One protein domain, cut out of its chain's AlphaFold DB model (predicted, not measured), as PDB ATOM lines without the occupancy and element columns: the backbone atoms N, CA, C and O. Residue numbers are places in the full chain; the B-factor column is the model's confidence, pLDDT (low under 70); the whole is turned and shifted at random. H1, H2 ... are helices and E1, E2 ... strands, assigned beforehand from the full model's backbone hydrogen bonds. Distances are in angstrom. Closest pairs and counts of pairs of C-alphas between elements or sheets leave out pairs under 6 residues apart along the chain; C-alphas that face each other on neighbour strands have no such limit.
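AT A GLANCE: This is residues 6 to 102 of the 104 residues of an uncharacterized protein of Candidatus Collierbacteria bacterium GW2011_GWB1_44_6 (UniProt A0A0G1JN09). A small antiparallel sheet, E1 E2 E5 E6, makes one end of a rod, with the helix H4 covering one of its faces over E1 and E2; the helices H1 and H2, side by side, lead away from it to a two-stranded hairpin, E3 and E4, at the far tip. H2 lies in the middle of the domain and runs straight into E5, while the short H3 lies near H2 and leads on to H4. The printed part has 97 residues with four named helices and six named strands, in the order E1 E2 H1 E3 E4 H2 E5 E6 H3 H4, and its class is mixed, helices and strands. The larger sheet has the order E1 - E2 - E5 - E6, all antiparallel, and E3 and E4 make a separate antiparallel sheet of two strands. The whole is only just loose, close to compact, with a radius of gyration of the C-alphas of 15.2 A, and it spans 55 by 27 by 19 A.

IN THESE COORDINATES: E1 is residues 6 to 9 and begins at C-alpha 6, at (-28.725, 2.430, -35.619). E2 is residues 14 to 18, 13.4 A from first to last C-alpha. H1 is residues 23 to 35, 18.8 A long. E3 is residues 37 to 40 and E4 residues 43 to 47, with C-alpha 43 at (-1.890, -28.684, -29.077). H2, residues 50 to 63, is 20.4 A long, and E5, residues 64 to 69, follows with no residue between and is 13.9 A long. E6 is residues 72 to 74, and H3 is residues 78 to 82. H4, residues 86 to 101, is the longest helix at 22.1 A and ends at C-alpha 101, at (-14.016, -2.735, -32.417).

HOW THE PARTS SIT: E1 and E2 form a hairpin, antiparallel at 153 degrees, with N 6 and O 17 2.8 A apart, within hydrogen-bond range. E2 and E5 are antiparallel at 173 degrees, with N 16 and O 66 at 2.9 A. E5 and E6 form another hairpin, antiparallel at 159 degrees, with N 67 and O 74 at 2.9 A. E1 and E6 are the edge strands, and from edge to edge the strands' lines turn by 52 degrees. H4 is on one face of this sheet in two layers, a helix layer and a strand layer, at a height over the sheet of 9.9 A. It lies over E1 and E2 and runs along the strands, at 14 degrees to E2 on the local plane; its closest C-alphas to E1 are those of Leu 92 and Ile 8, 7.1 A apart. H2 is on the sheet but only grazes it, with residues 60 to 63. H4 touches H2 with residues 93 to 96 alone, about perpendicular at 77 degrees; the closest C-alphas, of Ala 63 and Leu 96, are 7.1 A apart. H1 touches H2 at a shallow tilt of 15 degrees, opposite ways, with the C-alphas of Val 32 and Ala 55 closest at 5.7 A. H1 and H4 are only just apart, at 8.1 A. H3 is close to H2 but not clearly touching, with the C-alphas of Leu 57 and Asn 78 closest at 7.0 A. E3 and E4 are a hairpin, antiparallel at 143 degrees, with N 45 and O 38 at 2.8 A; E3 is apart from H2, and both strands are apart from H4. Every O i to N i+4 pair is within hydrogen-bond range in H1, H2 and H3, and 9 of 12 are in H4.

THE WHOLE: The two C-alphas farthest apart are those of Asp 42, between E3 and E4, and Glu 71, between E5 and E6, at 55.8 A. The first and last printed C-alphas, of Lys 6 and Lys 102, are 14.8 A apart. The printed part has no cut, and the links between consecutive named elements are tight. The mean pLDDT of the printed part is 89.1, and residues 100 to 102, of which 100 and 101 belong to H4, are under 70.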
ATOM      1  N   LYS A   6     -29.185   1.667 -34.467       93.31
ATOM      2  CA  LYS A   6     -28.725   2.430 -35.619       93.31
ATOM      3  C   LYS A   6     -29.355   1.847 -36.874       93.31
ATOM      4  O   LYS A   6     -29.282   0.643 -37.094       93.31
ATOM      5  N   THR A   7     -29.907   2.711 -37.713       95.19
ATOM      6  CA  THR A   7     -30.427   2.326 -39.025       95.19
ATOM      7  C   THR A   7     -29.328   2.433 -40.077       95.19
ATOM      8  O   THR A   7     -28.634   3.449 -40.170       95.19
ATOM      9  N   ILE A   8     -29.173   1.384 -40.875       94.19
ATOM     10  CA  ILE A   8     -28.301   1.326 -42.042       94.19
ATOM     11  C   ILE A   8     -29.187   1.332 -43.279       94.19
ATOM     12  O   ILE A   8     -30.083   0.506 -43.419       94.19
ATOM     13  N   GLN A   9     -28.916   2.273 -44.174       94.25
ATOM     14  CA  GLN A   9     -29.598   2.388 -45.457       94.25
ATOM     15  C   GLN A   9     -28.869   1.520 -46.483       94.25
ATOM     16  O   GLN A   9     -27.723   1.824 -46.833       94.25
ATOM     17  N   LEU A  10     -29.503   0.440 -46.927       93.25
ATOM     18  CA  LEU A  10     -29.072  -0.391 -48.055       93.25
ATOM     19  C   LEU A  10     -29.837   0.021 -49.317       93.25
ATOM     20  O   LEU A  10     -30.773   0.815 -49.246       93.25
ATOM     21  N   SER A  11     -29.456  -0.522 -50.473       89.50
ATOM     22  CA  SER A  11     -30.039  -0.131 -51.764       89.50
ATOM     23  C   SER A  11     -31.567  -0.265 -51.822       89.50
ATOM     24  O   SER A  11     -32.235   0.598 -52.384       89.50
ATOM     25  N   ASN A  12     -32.123  -1.317 -51.208       88.75
ATOM     26  CA  ASN A  12     -33.564  -1.615 -51.236       88.75
ATOM     27  C   ASN A  12     -34.201  -1.758 -49.843       88.75
ATOM     28  O   ASN A  12     -35.404  -2.010 -49.745       88.75
ATOM     29  N   CYS A  13     -33.410  -1.647 -48.772       93.06
ATOM     30  CA  CYS A  13     -33.862  -1.955 -47.419       93.06
ATOM     31  C   CYS A  13     -33.238  -1.031 -46.366       93.06
ATOM     32  O   CYS A  13     -32.093  -0.602 -46.485       93.06
ATOM     33  N   GLU A  14     -33.968  -0.806 -45.281       94.56
ATOM     34  CA  GLU A  14     -33.486  -0.186 -44.053       94.56
ATOM     35  C   GLU A  14     -33.252  -1.282 -43.013       94.56
ATOM     36  O   GLU A  14     -34.158  -2.057 -42.702       94.56
ATOM     37  N   VAL A  15     -32.041  -1.369 -42.471       95.62
ATOM     38  CA  VAL A  15     -31.682  -2.392 -41.483       95.62
ATOM     39  C   VAL A  15     -31.416  -1.722 -40.149       95.62
ATOM     40  O   VAL A  15     -30.502  -0.907 -40.033       95.62
ATOM     41  N   GLU A  16     -32.188  -2.069 -39.128       95.31
ATOM     42  CA  GLU A  16     -31.903  -1.635 -37.765       95.31
ATOM     43  C   GLU A  16     -30.959  -2.625 -37.096       95.31
ATOM     44  O   GLU A  16     -31.254  -3.817 -36.980       95.31
ATOM     45  N   ILE A  17     -29.833  -2.113 -36.608       94.62
ATOM     46  CA  ILE A  17     -28.856  -2.876 -35.839       94.62
ATOM     47  C   ILE A  17     -28.714  -2.310 -34.429       94.62
ATOM     48  O   ILE A  17     -28.864  -1.108 -34.210       94.62
ATOM     49  N   ILE A  18     -28.370  -3.153 -33.459       93.44
ATOM     50  CA  ILE A  18     -27.892  -2.682 -32.152       93.44
ATOM     51  C   ILE A  18     -26.510  -2.037 -32.285       93.44
ATOM     52  O   ILE A  18     -25.701  -2.460 -33.104       93.44
ATOM     53  N   THR A  19     -26.208  -1.043 -31.448       89.75
ATOM     54  CA  THR A  19     -24.902  -0.349 -31.445       89.75
ATOM     55  C   THR A  19     -23.876  -0.950 -30.480       89.75
ATOM     56  O   THR A  19     -22.707  -0.556 -30.488       89.75
ATOM     57  N   SER A  20     -24.289  -1.899 -29.637       88.88
ATOM     58  CA  SER A  20     -23.407  -2.593 -28.699       88.88
ATOM     59  C   SER A  20     -23.912  -3.995 -28.375       88.88
ATOM     60  O   SER A  20     -25.106  -4.212 -28.167       88.88
ATOM     61  N   LEU A  21     -22.977  -4.945 -28.305       89.06
ATOM     62  CA  LEU A  21     -23.233  -6.303 -27.835       89.06
ATOM     63  C   LEU A  21     -23.126  -6.359 -26.310       89.06
ATOM     64  O   LEU A  21     -22.242  -5.748 -25.703       89.06
ATOM     65  N   THR A  22     -23.988  -7.151 -25.683       90.44
ATOM     66  CA  THR A  22     -23.803  -7.534 -24.281       90.44
ATOM     67  C   THR A  22     -22.614  -8.483 -24.137       90.44
ATOM     68  O   THR A  22     -22.196  -9.140 -25.093       90.44
ATOM     69  N   TRP A  23     -22.087  -8.607 -22.915       90.06
ATOM     70  CA  TRP A  23     -20.994  -9.543 -22.637       90.06
ATOM     71  C   TRP A  23     -21.343 -10.978 -23.061       90.06
ATOM     72  O   TRP A  23     -20.572 -11.604 -23.777       90.06
ATOM     73  N   GLY A  24     -22.545 -11.463 -22.734       91.88
ATOM     74  CA  GLY A  24     -22.973 -12.813 -23.115       91.88
ATOM     75  C   GLY A  24     -23.093 -13.028 -24.628       91.88
ATOM     76  O   GLY A  24     -22.837 -14.126 -25.112       91.88
ATOM     77  N   GLU A  25     -23.451 -12.003 -25.402       91.50
ATOM     78  CA  GLU A  25     -23.486 -12.092 -26.870       91.50
ATOM     79  C   GLU A  25     -22.080 -12.106 -27.465       91.50
ATOM     80  O   GLU A  25     -21.819 -12.860 -28.403       91.50
ATOM     81  N   LYS A  26     -21.157 -11.344 -26.871       89.56
ATOM     82  CA  LYS A  26     -19.742 -11.382 -27.235       89.56
ATOM     83  C   LYS A  26     -19.133 -12.764 -26.983       89.56
ATOM     84  O   LYS A  26     -18.475 -13.290 -27.875       89.56
ATOM     85  N   GLU A  27     -19.405 -13.375 -25.830       92.88
ATOM     86  CA  GLU A  27     -18.951 -14.740 -25.519       92.88
ATOM     87  C   GLU A  27     -19.529 -15.768 -26.499       92.88
ATOM     88  O   GLU A  27     -18.816 -16.647 -26.974       92.88
ATOM     89  N   ARG A  28     -20.810 -15.642 -26.872       90.75
ATOM     90  CA  ARG A  28     -21.426 -16.520 -27.882       90.75
ATOM     91  C   ARG A  28     -20.743 -16.397 -29.241       90.75
ATOM     92  O   ARG A  28     -20.505 -17.416 -29.882       90.75
ATOM     93  N   LEU A  29     -20.425 -15.176 -29.670       90.94
ATOM     94  CA  LEU A  29     -19.708 -14.930 -30.921       90.94
ATOM     95  C   LEU A  29     -18.280 -15.496 -30.870       90.94
ATOM     96  O   LEU A  29     -17.862 -16.192 -31.791       90.94
ATOM     97  N   GLN A  30     -17.548 -15.268 -29.775       88.62
ATOM     98  CA  GLN A  30     -16.223 -15.860 -29.552       88.62
ATOM     99  C   GLN A  30     -16.264 -17.391 -29.531       88.62
ATOM    100  O   GLN A  30     -15.387 -18.040 -30.099       88.62
ATOM    101  N   GLY A  31     -17.317 -17.973 -28.958       89.81
ATOM    102  CA  GLY A  31     -17.554 -19.410 -28.977       89.81
ATOM    103  C   GLY A  31     -17.647 -19.980 -30.393       89.81
ATOM    104  O   GLY A  31     -17.181 -21.092 -30.616       89.81
ATOM    105  N   VAL A  32     -18.181 -19.226 -31.365       89.75
ATOM    106  CA  VAL A  32     -18.158 -19.638 -32.779       89.75
ATOM    107  C   VAL A  32     -16.724 -19.678 -33.297       89.75
ATOM    108  O   VAL A  32     -16.310 -20.720 -33.789       89.75
ATOM    109  N   PHE A  33     -15.929 -18.623 -33.093       85.56
ATOM    110  CA  PHE A  33     -14.520 -18.600 -33.515       85.56
ATOM    111  C   PHE A  33     -13.703 -19.766 -32.948       85.56
ATOM    112  O   PHE A  33     -12.869 -20.328 -33.660       85.56
ATOM    113  N   LEU A  34     -13.956 -20.146 -31.693       86.69
ATOM    114  CA  LEU A  34     -13.273 -21.257 -31.030       86.69
ATOM    115  C   LEU A  34     -13.603 -22.622 -31.642       86.69
ATOM    116  O   LEU A  34     -12.747 -23.501 -31.610       86.69
ATOM    117  N   LYS A  35     -14.781 -22.804 -32.257       87.50
ATOM    118  CA  LYS A  35     -15.106 -24.053 -32.974       87.50
ATOM    119  C   LYS A  35     -14.180 -24.313 -34.160       87.50
ATOM    120  O   LYS A  35     -14.017 -25.461 -34.556       87.50
ATOM    121  N   GLY A  36     -13.564 -23.264 -34.707       83.44
ATOM    122  CA  GLY A  36     -12.607 -23.393 -35.804       83.44
ATOM    123  C   GLY A  36     -11.272 -23.983 -35.364       83.44
ATOM    124  O   GLY A  36     -10.537 -24.503 -36.199       83.44
ATOM    125  N   ALA A  37     -10.947 -23.936 -34.069       85.06
ATOM    126  CA  ALA A  37      -9.698 -24.474 -33.554       85.06
ATOM    127  C   ALA A  37      -9.713 -26.008 -33.574       85.06
ATOM    128  O   ALA A  37     -10.500 -26.655 -32.884       85.06
ATOM    129  N   LYS A  38      -8.789 -26.604 -34.329       82.81
ATOM    130  CA  LYS A  38      -8.549 -28.049 -34.306       82.81
ATOM    131  C   LYS A  38      -7.504 -28.342 -33.239       82.81
ATOM    132  O   LYS A  38      -6.328 -28.038 -33.425       82.81
ATOM    133  N   VAL A  39      -7.935 -28.917 -32.120       81.31
ATOM    134  CA  VAL A  39      -7.050 -29.306 -31.014       81.31
ATOM    135  C   VAL A  39      -6.755 -30.799 -31.117       81.31
ATOM    136  O   VAL A  39      -7.676 -31.613 -31.154       81.31
ATOM    137  N   GLY A  40      -5.475 -31.154 -31.190       79.75
ATOM    138  CA  GLY A  40      -4.998 -32.531 -31.100       79.75
ATOM    139  C   GLY A  40      -4.148 -32.761 -29.854       79.75
ATOM    140  O   GLY A  40      -4.036 -31.889 -28.994       79.75
ATOM    141  N   ALA A  41      -3.544 -33.948 -29.764       76.62
ATOM    142  CA  ALA A  41      -2.770 -34.378 -28.596       76.62
ATOM    143  C   ALA A  41      -1.582 -33.452 -28.261       76.62
ATOM    144  O   ALA A  41      -1.246 -33.300 -27.091       76.62
ATOM    145  N   ASP A  42      -1.013 -32.789 -29.272       82.50
ATOM    146  CA  ASP A  42       0.185 -31.946 -29.146       82.50
ATOM    147  C   ASP A  42      -0.139 -30.439 -29.099       82.50
ATOM    148  O   ASP A  42       0.764 -29.602 -29.080       82.50
ATOM    149  N   GLY A  43      -1.427 -30.073 -29.087       79.31
ATOM    150  CA  GLY A  43      -1.890 -28.684 -29.077       79.31
ATOM    151  C   GLY A  43      -2.734 -28.301 -30.296       79.31
ATOM    152  O   GLY A  43      -3.567 -29.077 -30.767       79.31
ATOM    153  N   LEU A  44      -2.590 -27.054 -30.761       82.75
ATOM    154  CA  LEU A  44      -3.392 -26.505 -31.857       82.75
ATOM    155  C   LEU A  44      -2.825 -26.956 -33.210       82.75
ATOM    156  O   LEU A  44      -1.769 -26.498 -33.636       82.75
ATOM    157  N   ASN A  45      -3.563 -27.827 -33.893       83.25
ATOM    158  CA  ASN A  45      -3.129 -28.504 -35.117       83.25
ATOM    159  C   ASN A  45      -3.665 -27.853 -36.401       83.25
ATOM    160  O   ASN A  45      -3.335 -28.285 -37.503       83.25
ATOM    161  N   GLY A  46      -4.513 -26.831 -36.285       83.94
ATOM    162  CA  GLY A  46      -5.020 -26.081 -37.429       83.94
ATOM    163  C   GLY A  46      -6.247 -25.242 -37.102       83.94
ATOM    164  O   GLY A  46      -6.777 -25.289 -35.989       83.94
ATOM    165  N   TYR A  47      -6.705 -24.489 -38.101       86.50
ATOM    166  CA  TYR A  47      -7.898 -23.658 -38.009       86.50
ATOM    167  C   TYR A  47      -8.803 -23.873 -39.222       86.50
ATOM    168  O   TYR A  47      -8.341 -23.828 -40.364       86.50
ATOM    169  N   ASP A  48     -10.082 -24.131 -38.976       87.50
ATOM    170  CA  ASP A  48     -11.094 -24.199 -40.019       87.50
ATOM    171  C   ASP A  48     -11.578 -22.790 -40.381       87.50
ATOM    172  O   ASP A  48     -12.286 -22.136 -39.617       87.50
ATOM    173  N   MET A  49     -11.186 -22.319 -41.566       85.88
ATOM    174  CA  MET A  49     -11.525 -20.978 -42.044       85.88
ATOM    175  C   MET A  49     -13.011 -20.817 -42.391       85.88
ATOM    176  O   MET A  49     -13.485 -19.683 -42.443       85.88
ATOM    177  N   SER A  50     -13.765 -21.909 -42.583       88.31
ATOM    178  CA  SER A  50     -15.219 -21.834 -42.809       88.31
ATOM    179  C   SER A  50     -15.957 -21.213 -41.617       88.31
ATOM    180  O   SER A  50     -16.956 -20.515 -41.793       88.31
ATOM    181  N   ILE A  51     -15.380 -21.325 -40.415       89.75
ATOM    182  CA  ILE A  51     -15.906 -20.722 -39.189       89.75
ATOM    183  C   ILE A  51     -15.918 -19.197 -39.234       89.75
ATOM    184  O   ILE A  51     -16.733 -18.576 -38.553       89.75
ATOM    185  N   LEU A  52     -15.082 -18.565 -40.063       87.69
ATOM    186  CA  LEU A  52     -15.150 -17.116 -40.239       87.69
ATOM    187  C   LEU A  52     -16.492 -16.698 -40.834       87.69
ATOM    188  O   LEU A  52     -17.069 -15.710 -40.388       87.69
ATOM    189  N   TYR A  53     -17.012 -17.452 -41.804       89.19
ATOM    190  CA  TYR A  53     -18.323 -17.179 -42.384       89.19
ATOM    191  C   TYR A  53     -19.441 -17.406 -41.359       89.19
ATOM    192  O   TYR A  53     -20.291 -16.535 -41.178       89.19
ATOM    193  N   GLU A  54     -19.381 -18.502 -40.597       91.19
ATOM    194  CA  GLU A  54     -20.334 -18.751 -39.507       91.19
ATOM    195  C   GLU A  54     -20.311 -17.644 -38.446       91.19
ATOM    196  O   GLU A  54     -21.357 -17.221 -37.956       91.19
ATOM    197  N   ALA A  55     -19.128 -17.134 -38.100       90.81
ATOM    198  CA  ALA A  55     -18.983 -16.043 -37.148       90.81
ATOM    199  C   ALA A  55     -19.573 -14.732 -37.689       90.81
ATOM    200  O   ALA A  55     -20.215 -13.999 -36.936       90.81
ATOM    201  N   LYS A  56     -19.418 -14.451 -38.992       90.25
ATOM    202  CA  LYS A  56     -20.055 -13.296 -39.645       90.25
ATOM    203  C   LYS A  56     -21.577 -13.395 -39.593       90.25
ATOM    204  O   LYS A  56     -22.224 -12.449 -39.145       90.25
ATOM    205  N   LEU A  57     -22.138 -14.547 -39.968       92.50
ATOM    206  CA  LEU A  57     -23.578 -14.788 -39.871       92.50
ATOM    207  C   LEU A  57     -24.063 -14.666 -38.428       92.50
ATOM    208  O   LEU A  57     -25.086 -14.036 -38.171       92.50
ATOM    209  N   LYS A  58     -23.297 -15.185 -37.461       92.62
ATOM    210  CA  LYS A  58     -23.665 -15.072 -36.050       92.62
ATOM    211  C   LYS A  58     -23.660 -13.628 -35.561       92.62
ATOM    212  O   LYS A  58     -24.534 -13.245 -34.789       92.62
ATOM    213  N   LEU A  59     -22.690 -12.823 -35.989       92.38
ATOM    214  CA  LEU A  59     -22.655 -11.397 -35.674       92.38
ATOM    215  C   LEU A  59     -23.892 -10.689 -36.237       92.38
ATOM    216  O   LEU A  59     -24.529  -9.932 -35.509       92.38
ATOM    217  N   MET A  60     -24.251 -10.968 -37.491       92.88
ATOM    218  CA  MET A  60     -25.449 -10.421 -38.131       92.88
ATOM    219  C   MET A  60     -26.729 -10.835 -37.394       92.88
ATOM    220  O   MET A  60     -27.542  -9.974 -37.076       92.88
ATOM    221  N   GLU A  61     -26.867 -12.110 -37.025       93.75
ATOM    222  CA  GLU A  61     -28.004 -12.629 -36.250       93.75
ATOM    223  C   GLU A  61     -28.169 -11.923 -34.898       93.75
ATOM    224  O   GLU A  61     -29.280 -11.622 -34.470       93.75
ATOM    225  N   LEU A  62     -27.058 -11.672 -34.199       92.50
ATOM    226  CA  LEU A  62     -27.073 -11.027 -32.887       92.50
ATOM    227  C   LEU A  62     -27.320  -9.520 -32.983       92.50
ATOM    228  O   LEU A  62     -27.854  -8.927 -32.044       92.50
ATOM    229  N   ALA A  63     -26.872  -8.902 -34.074       93.38
ATOM    230  CA  ALA A  63     -26.853  -7.460 -34.208       93.38
ATOM    231  C   ALA A  63     -28.074  -6.884 -34.927       93.38
ATOM    232  O   ALA A  63     -28.494  -5.779 -34.593       93.38
ATOM    233  N   ILE A  64     -28.637  -7.601 -35.901       94.38
ATOM    234  CA  ILE A  64     -29.773  -7.136 -36.697       94.38
ATOM    235  C   ILE A  64     -31.065  -7.350 -35.914       94.38
ATOM    236  O   ILE A  64     -31.406  -8.460 -35.510       94.38
ATOM    237  N   VAL A  65     -31.800  -6.262 -35.718       93.81
ATOM    238  CA  VAL A  65     -33.069  -6.244 -34.986       93.81
ATOM    239  C   VAL A  65     -34.244  -6.336 -35.948       93.81
ATOM    240  O   VAL A  65     -35.173  -7.112 -35.712       93.81
ATOM    241  N   SER A  66     -34.198  -5.559 -37.028       94.25
ATOM    242  CA  SER A  66     -35.247  -5.506 -38.039       94.25
ATOM    243  C   SER A  66     -34.653  -5.206 -39.414       94.25
ATOM    244  O   SER A  66     -33.607  -4.564 -39.539       94.25
ATOM    245  N   ILE A  67     -35.322  -5.706 -40.444       95.56
ATOM    246  CA  ILE A  67     -35.030  -5.434 -41.846       95.56
ATOM    247  C   ILE A  67     -36.334  -4.961 -42.472       95.56
ATOM    248  O   ILE A  67     -37.328  -5.685 -42.440       95.56
ATOM    249  N   LYS A  68     -36.340  -3.765 -43.046       94.81
ATOM    250  CA  LYS A  68     -37.502  -3.189 -43.714       94.81
ATOM    251  C   LYS A  68     -37.200  -2.977 -45.190       94.81
ATOM    252  O   LYS A  68     -36.377  -2.133 -45.520       94.81
ATOM    253  N   CYS A  69     -37.878  -3.698 -46.073       91.62
ATOM    254  CA  CYS A  69     -37.743  -3.546 -47.520       91.62
ATOM    255  C   CYS A  69     -39.094  -3.079 -48.079       91.62
ATOM    256  O   CYS A  69     -40.032  -3.863 -48.214       91.62
ATOM    257  N   GLY A  70     -39.234  -1.775 -48.332       88.19
ATOM    258  CA  GLY A  70     -40.530  -1.175 -48.673       88.19
ATOM    259  C   GLY A  70     -41.525  -1.232 -47.504       88.19
ATOM    260  O   GLY A  70     -41.286  -0.629 -46.454       88.19
ATOM    261  N   GLU A  71     -42.647  -1.932 -47.694       87.75
ATOM    262  CA  GLU A  71     -43.678  -2.140 -46.659       87.75
ATOM    263  C   GLU A  71     -43.436  -3.398 -45.809       87.75
ATOM    264  O   GLU A  71     -44.010  -3.534 -44.727       87.75
ATOM    265  N   GLU A  72     -42.568  -4.308 -46.260       90.50
ATOM    266  CA  GLU A  72     -42.302  -5.564 -45.564       90.50
ATOM    267  C   GLU A  72     -41.264  -5.378 -44.459       90.50
ATOM    268  O   GLU A  72     -40.180  -4.835 -44.685       90.50
ATOM    269  N   VAL A  73     -41.584  -5.875 -43.261       92.69
ATOM    270  CA  VAL A  73     -40.666  -5.924 -42.118       92.69
ATOM    271  C   VAL A  73     -40.380  -7.379 -41.777       92.69
ATOM    272  O   VAL A  73     -41.283  -8.143 -41.434       92.69
ATOM    273  N   SER A  74     -39.110  -7.753 -41.842       92.19
ATOM    274  CA  SER A  74     -38.611  -9.092 -41.555       92.19
ATOM    275  C   SER A  74     -37.497  -9.056 -40.505       92.19
ATOM    276  O   SER A  74     -37.017  -7.998 -40.087       92.19
ATOM    277  N   LYS A  75     -37.126 -10.237 -40.012       92.56
ATOM    278  CA  LYS A  75     -35.969 -10.436 -39.132       92.56
ATOM    279  C   LYS A  75     -34.826 -11.040 -39.932       92.56
ATOM    280  O   LYS A  75     -35.045 -11.564 -41.020       92.56
ATOM    281  N   PHE A  76     -33.630 -11.013 -39.351       92.06
ATOM    282  CA  PHE A  76     -32.470 -11.694 -39.909       92.06
ATOM    283  C   PHE A  76     -32.779 -13.150 -40.294       92.06
ATOM    284  O   PHE A  76     -33.338 -13.913 -39.499       92.06
ATOM    285  N   SER A  77     -32.340 -13.534 -41.490       93.50
ATOM    286  CA  SER A  77     -32.235 -14.915 -41.947       93.50
ATOM    287  C   SER A  77     -30.971 -15.071 -42.794       93.50
ATOM    288  O   SER A  77     -30.515 -14.113 -43.424       93.50
ATOM    289  N   ASN A  78     -30.406 -16.280 -42.826       91.44
ATOM    290  CA  ASN A  78     -29.241 -16.563 -43.670       91.44
ATOM    291  C   ASN A  78     -29.572 -16.348 -45.152       91.44
ATOM    292  O   ASN A  78     -28.799 -15.718 -45.863       91.44
ATOM    293  N   GLU A  79     -30.758 -16.786 -45.578       91.31
ATOM    294  CA  GLU A  79     -31.247 -16.606 -46.948       91.31
ATOM    295  C   GLU A  79     -31.294 -15.127 -47.350       91.31
ATOM    296  O   GLU A  79     -30.933 -14.781 -48.471       91.31
ATOM    297  N   TRP A  80     -31.687 -14.226 -46.446       92.25
ATOM    298  CA  TRP A  80     -31.693 -12.798 -46.756       92.25
ATOM    299  C   TRP A  80     -30.279 -12.264 -47.014       92.25
ATOM    300  O   TRP A  80     -30.071 -11.541 -47.984       92.25
ATOM    301  N   VAL A  81     -29.296 -12.660 -46.197       90.06
ATOM    302  CA  VAL A  81     -27.891 -12.259 -46.392       90.06
ATOM    303  C   VAL A  81     -27.315 -12.835 -47.680       90.06
ATOM    304  O   VAL A  81     -26.596 -12.139 -48.387       90.06
ATOM    305  N   GLU A  82     -27.629 -14.089 -47.997       88.88
ATOM    306  CA  GLU A  82     -27.165 -14.747 -49.223       88.88
ATOM    307  C   GLU A  82     -27.721 -14.090 -50.496       88.88
ATOM    308  O   GLU A  82     -27.090 -14.168 -51.547       88.88
ATOM    309  N   ASN A  83     -28.862 -13.404 -50.390       91.69
ATOM    310  CA  ASN A  83     -29.478 -12.652 -51.484       91.69
ATOM    311  C   ASN A  83     -29.096 -11.159 -51.508       91.69
ATOM    312  O   ASN A  83     -29.555 -10.433 -52.393       91.69
ATOM    313  N   LEU A  84     -28.273 -10.674 -50.569       90.50
ATOM    314  CA  LEU A  84     -27.756  -9.305 -50.629       90.50
ATOM    315  C   LEU A  84     -26.773  -9.139 -51.788       90.50
ATOM    316  O   LEU A  84     -26.001 -10.036 -52.128       90.50
ATOM    317  N   SER A  85     -26.749  -7.932 -52.355       93.12
ATOM    318  CA  SER A  85     -25.648  -7.537 -53.228       93.12
ATOM    319  C   SER A  85     -24.336  -7.534 -52.433       93.12
ATOM    320  O   SER A  85     -24.333  -7.274 -51.228       93.12
ATOM    321  N   ALA A  86     -23.208  -7.794 -53.102       92.56
ATOM    322  CA  ALA A  86     -21.900  -7.743 -52.447       92.56
ATOM    323  C   ALA A  86     -21.646  -6.370 -51.793       92.56
ATOM    324  O   ALA A  86     -21.171  -6.308 -50.664       92.56
ATOM    325  N   GLU A  87     -22.049  -5.282 -52.456       93.75
ATOM    326  CA  GLU A  87     -21.897  -3.912 -51.952       93.75
ATOM    327  C   GLU A  87     -22.720  -3.655 -50.680       93.75
ATOM    328  O   GLU A  87     -22.205  -3.107 -49.703       93.75
ATOM    329  N   ASP A  88     -23.990  -4.074 -50.657       93.75
ATOM    330  CA  ASP A  88     -24.841  -3.936 -49.470       93.75
ATOM    331  C   ASP A  88     -24.369  -4.848 -48.330       93.75
ATOM    332  O   ASP A  88     -24.396  -4.448 -47.163       93.75
ATOM    333  N   GLY A  89     -23.908  -6.056 -48.666       91.88
ATOM    334  CA  GLY A  89     -23.334  -7.007 -47.720       91.88
ATOM    335  C   GLY A  89     -22.080  -6.458 -47.039       91.88
ATOM    336  O   GLY A  89     -21.990  -6.487 -45.808       91.88
ATOM    337  N   ASP A  90     -21.152  -5.895 -47.814       92.31
ATOM    338  CA  ASP A  90     -19.930  -5.276 -47.298       92.31
ATOM    339  C   ASP A  90     -20.257  -4.058 -46.428       92.31
ATOM    340  O   ASP A  90     -19.786  -3.962 -45.293       92.31
ATOM    341  N   LYS A  91     -21.152  -3.176 -46.892       93.38
ATOM    342  CA  LYS A  91     -21.595  -1.994 -46.137       93.38
ATOM    343  C   LYS A  91     -22.224  -2.357 -44.793       93.38
ATOM    344  O   LYS A  91     -21.930  -1.733 -43.771       93.38
ATOM    345  N   LEU A  92     -23.105  -3.357 -44.781       92.50
ATOM    346  CA  LEU A  92     -23.719  -3.857 -43.556       92.50
ATOM    347  C   LEU A  92     -22.650  -4.416 -42.614       92.50
ATOM    348  O   LEU A  92     -22.624  -4.085 -41.427       92.50
ATOM    349  N   TYR A  93     -21.748  -5.241 -43.141       91.06
ATOM    350  CA  TYR A  93     -20.717  -5.889 -42.345       91.06
ATOM    351  C   TYR A  93     -19.709  -4.895 -41.746       91.06
ATOM    352  O   TYR A  93     -19.350  -5.030 -40.577       91.06
ATOM    353  N   GLU A  94     -19.307  -3.854 -42.477       91.69
ATOM    354  CA  GLU A  94     -18.434  -2.788 -41.964       91.69
ATOM    355  C   GLU A  94     -19.022  -2.078 -40.740       91.69
ATOM    356  O   GLU A  94     -18.311  -1.765 -39.779       91.69
ATOM    357  N   GLU A  95     -20.331  -1.823 -40.748       91.25
ATOM    358  CA  GLU A  95     -21.021  -1.228 -39.607       91.25
ATOM    359  C   GLU A  95     -21.118  -2.199 -38.428       91.25
ATOM    360  O   GLU A  95     -20.927  -1.800 -37.276       91.25
ATOM    361  N   LEU A  96     -21.334  -3.484 -38.704       89.25
ATOM    362  CA  LEU A  96     -21.354  -4.530 -37.687       89.25
ATOM    363  C   LEU A  96     -19.975  -4.771 -37.059       89.25
ATOM    364  O   LEU A  96     -19.882  -4.995 -35.851       89.25
ATOM    365  N   GLU A  97     -18.879  -4.656 -37.813       86.19
ATOM    366  CA  GLU A  97     -17.527  -4.771 -37.254       86.19
ATOM    367  C   GLU A  97     -17.231  -3.694 -36.203       86.19
ATOM    368  O   GLU A  97     -16.485  -3.942 -35.248       86.19
ATOM    369  N   LYS A  98     -17.845  -2.509 -36.317       86.19
ATOM    370  CA  LYS A  98     -17.696  -1.434 -35.321       86.19
ATOM    371  C   LYS A  98     -18.241  -1.843 -33.950       86.19
ATOM    372  O   LYS A  98     -17.748  -1.341 -32.938       86.19
ATOM    373  N   LEU A  99     -19.177  -2.795 -33.897       79.50
ATOM    374  CA  LEU A  99     -19.697  -3.366 -32.647       79.50
ATOM    375  C   LEU A  99     -18.629  -4.153 -31.888       79.50
ATOM    376  O   LEU A  99     -18.616  -4.155 -30.658       79.50
ATOM    377  N   ASN A 100     -17.718  -4.801 -32.615       66.56
ATOM    378  CA  ASN A 100     -16.630  -5.576 -32.028       66.56
ATOM    379  C   ASN A 100     -15.387  -4.709 -31.745       66.56
ATOM    380  O   ASN A 100     -14.630  -4.998 -30.819       66.56
ATOM    381  N   LYS A 101     -15.191  -3.623 -32.513       65.25
ATOM    382  CA  LYS A 101     -14.016  -2.735 -32.417       65.25
ATOM    383  C   LYS A 101     -14.134  -1.604 -31.385       65.25
ATOM    384  O   LYS A 101     -13.113  -1.023 -31.027       65.25
ATOM    385  N   LYS A 102     -15.320  -1.288 -30.844       50.75
ATOM    386  CA  LYS A 102     -15.450  -0.284 -29.767       50.75
ATOM    387  C   LYS A 102     -15.013  -0.841 -28.406       50.75
ATOM    388  O   LYS A 102     -15.846  -1.215 -27.586       50.75
TER     389      LYS A 102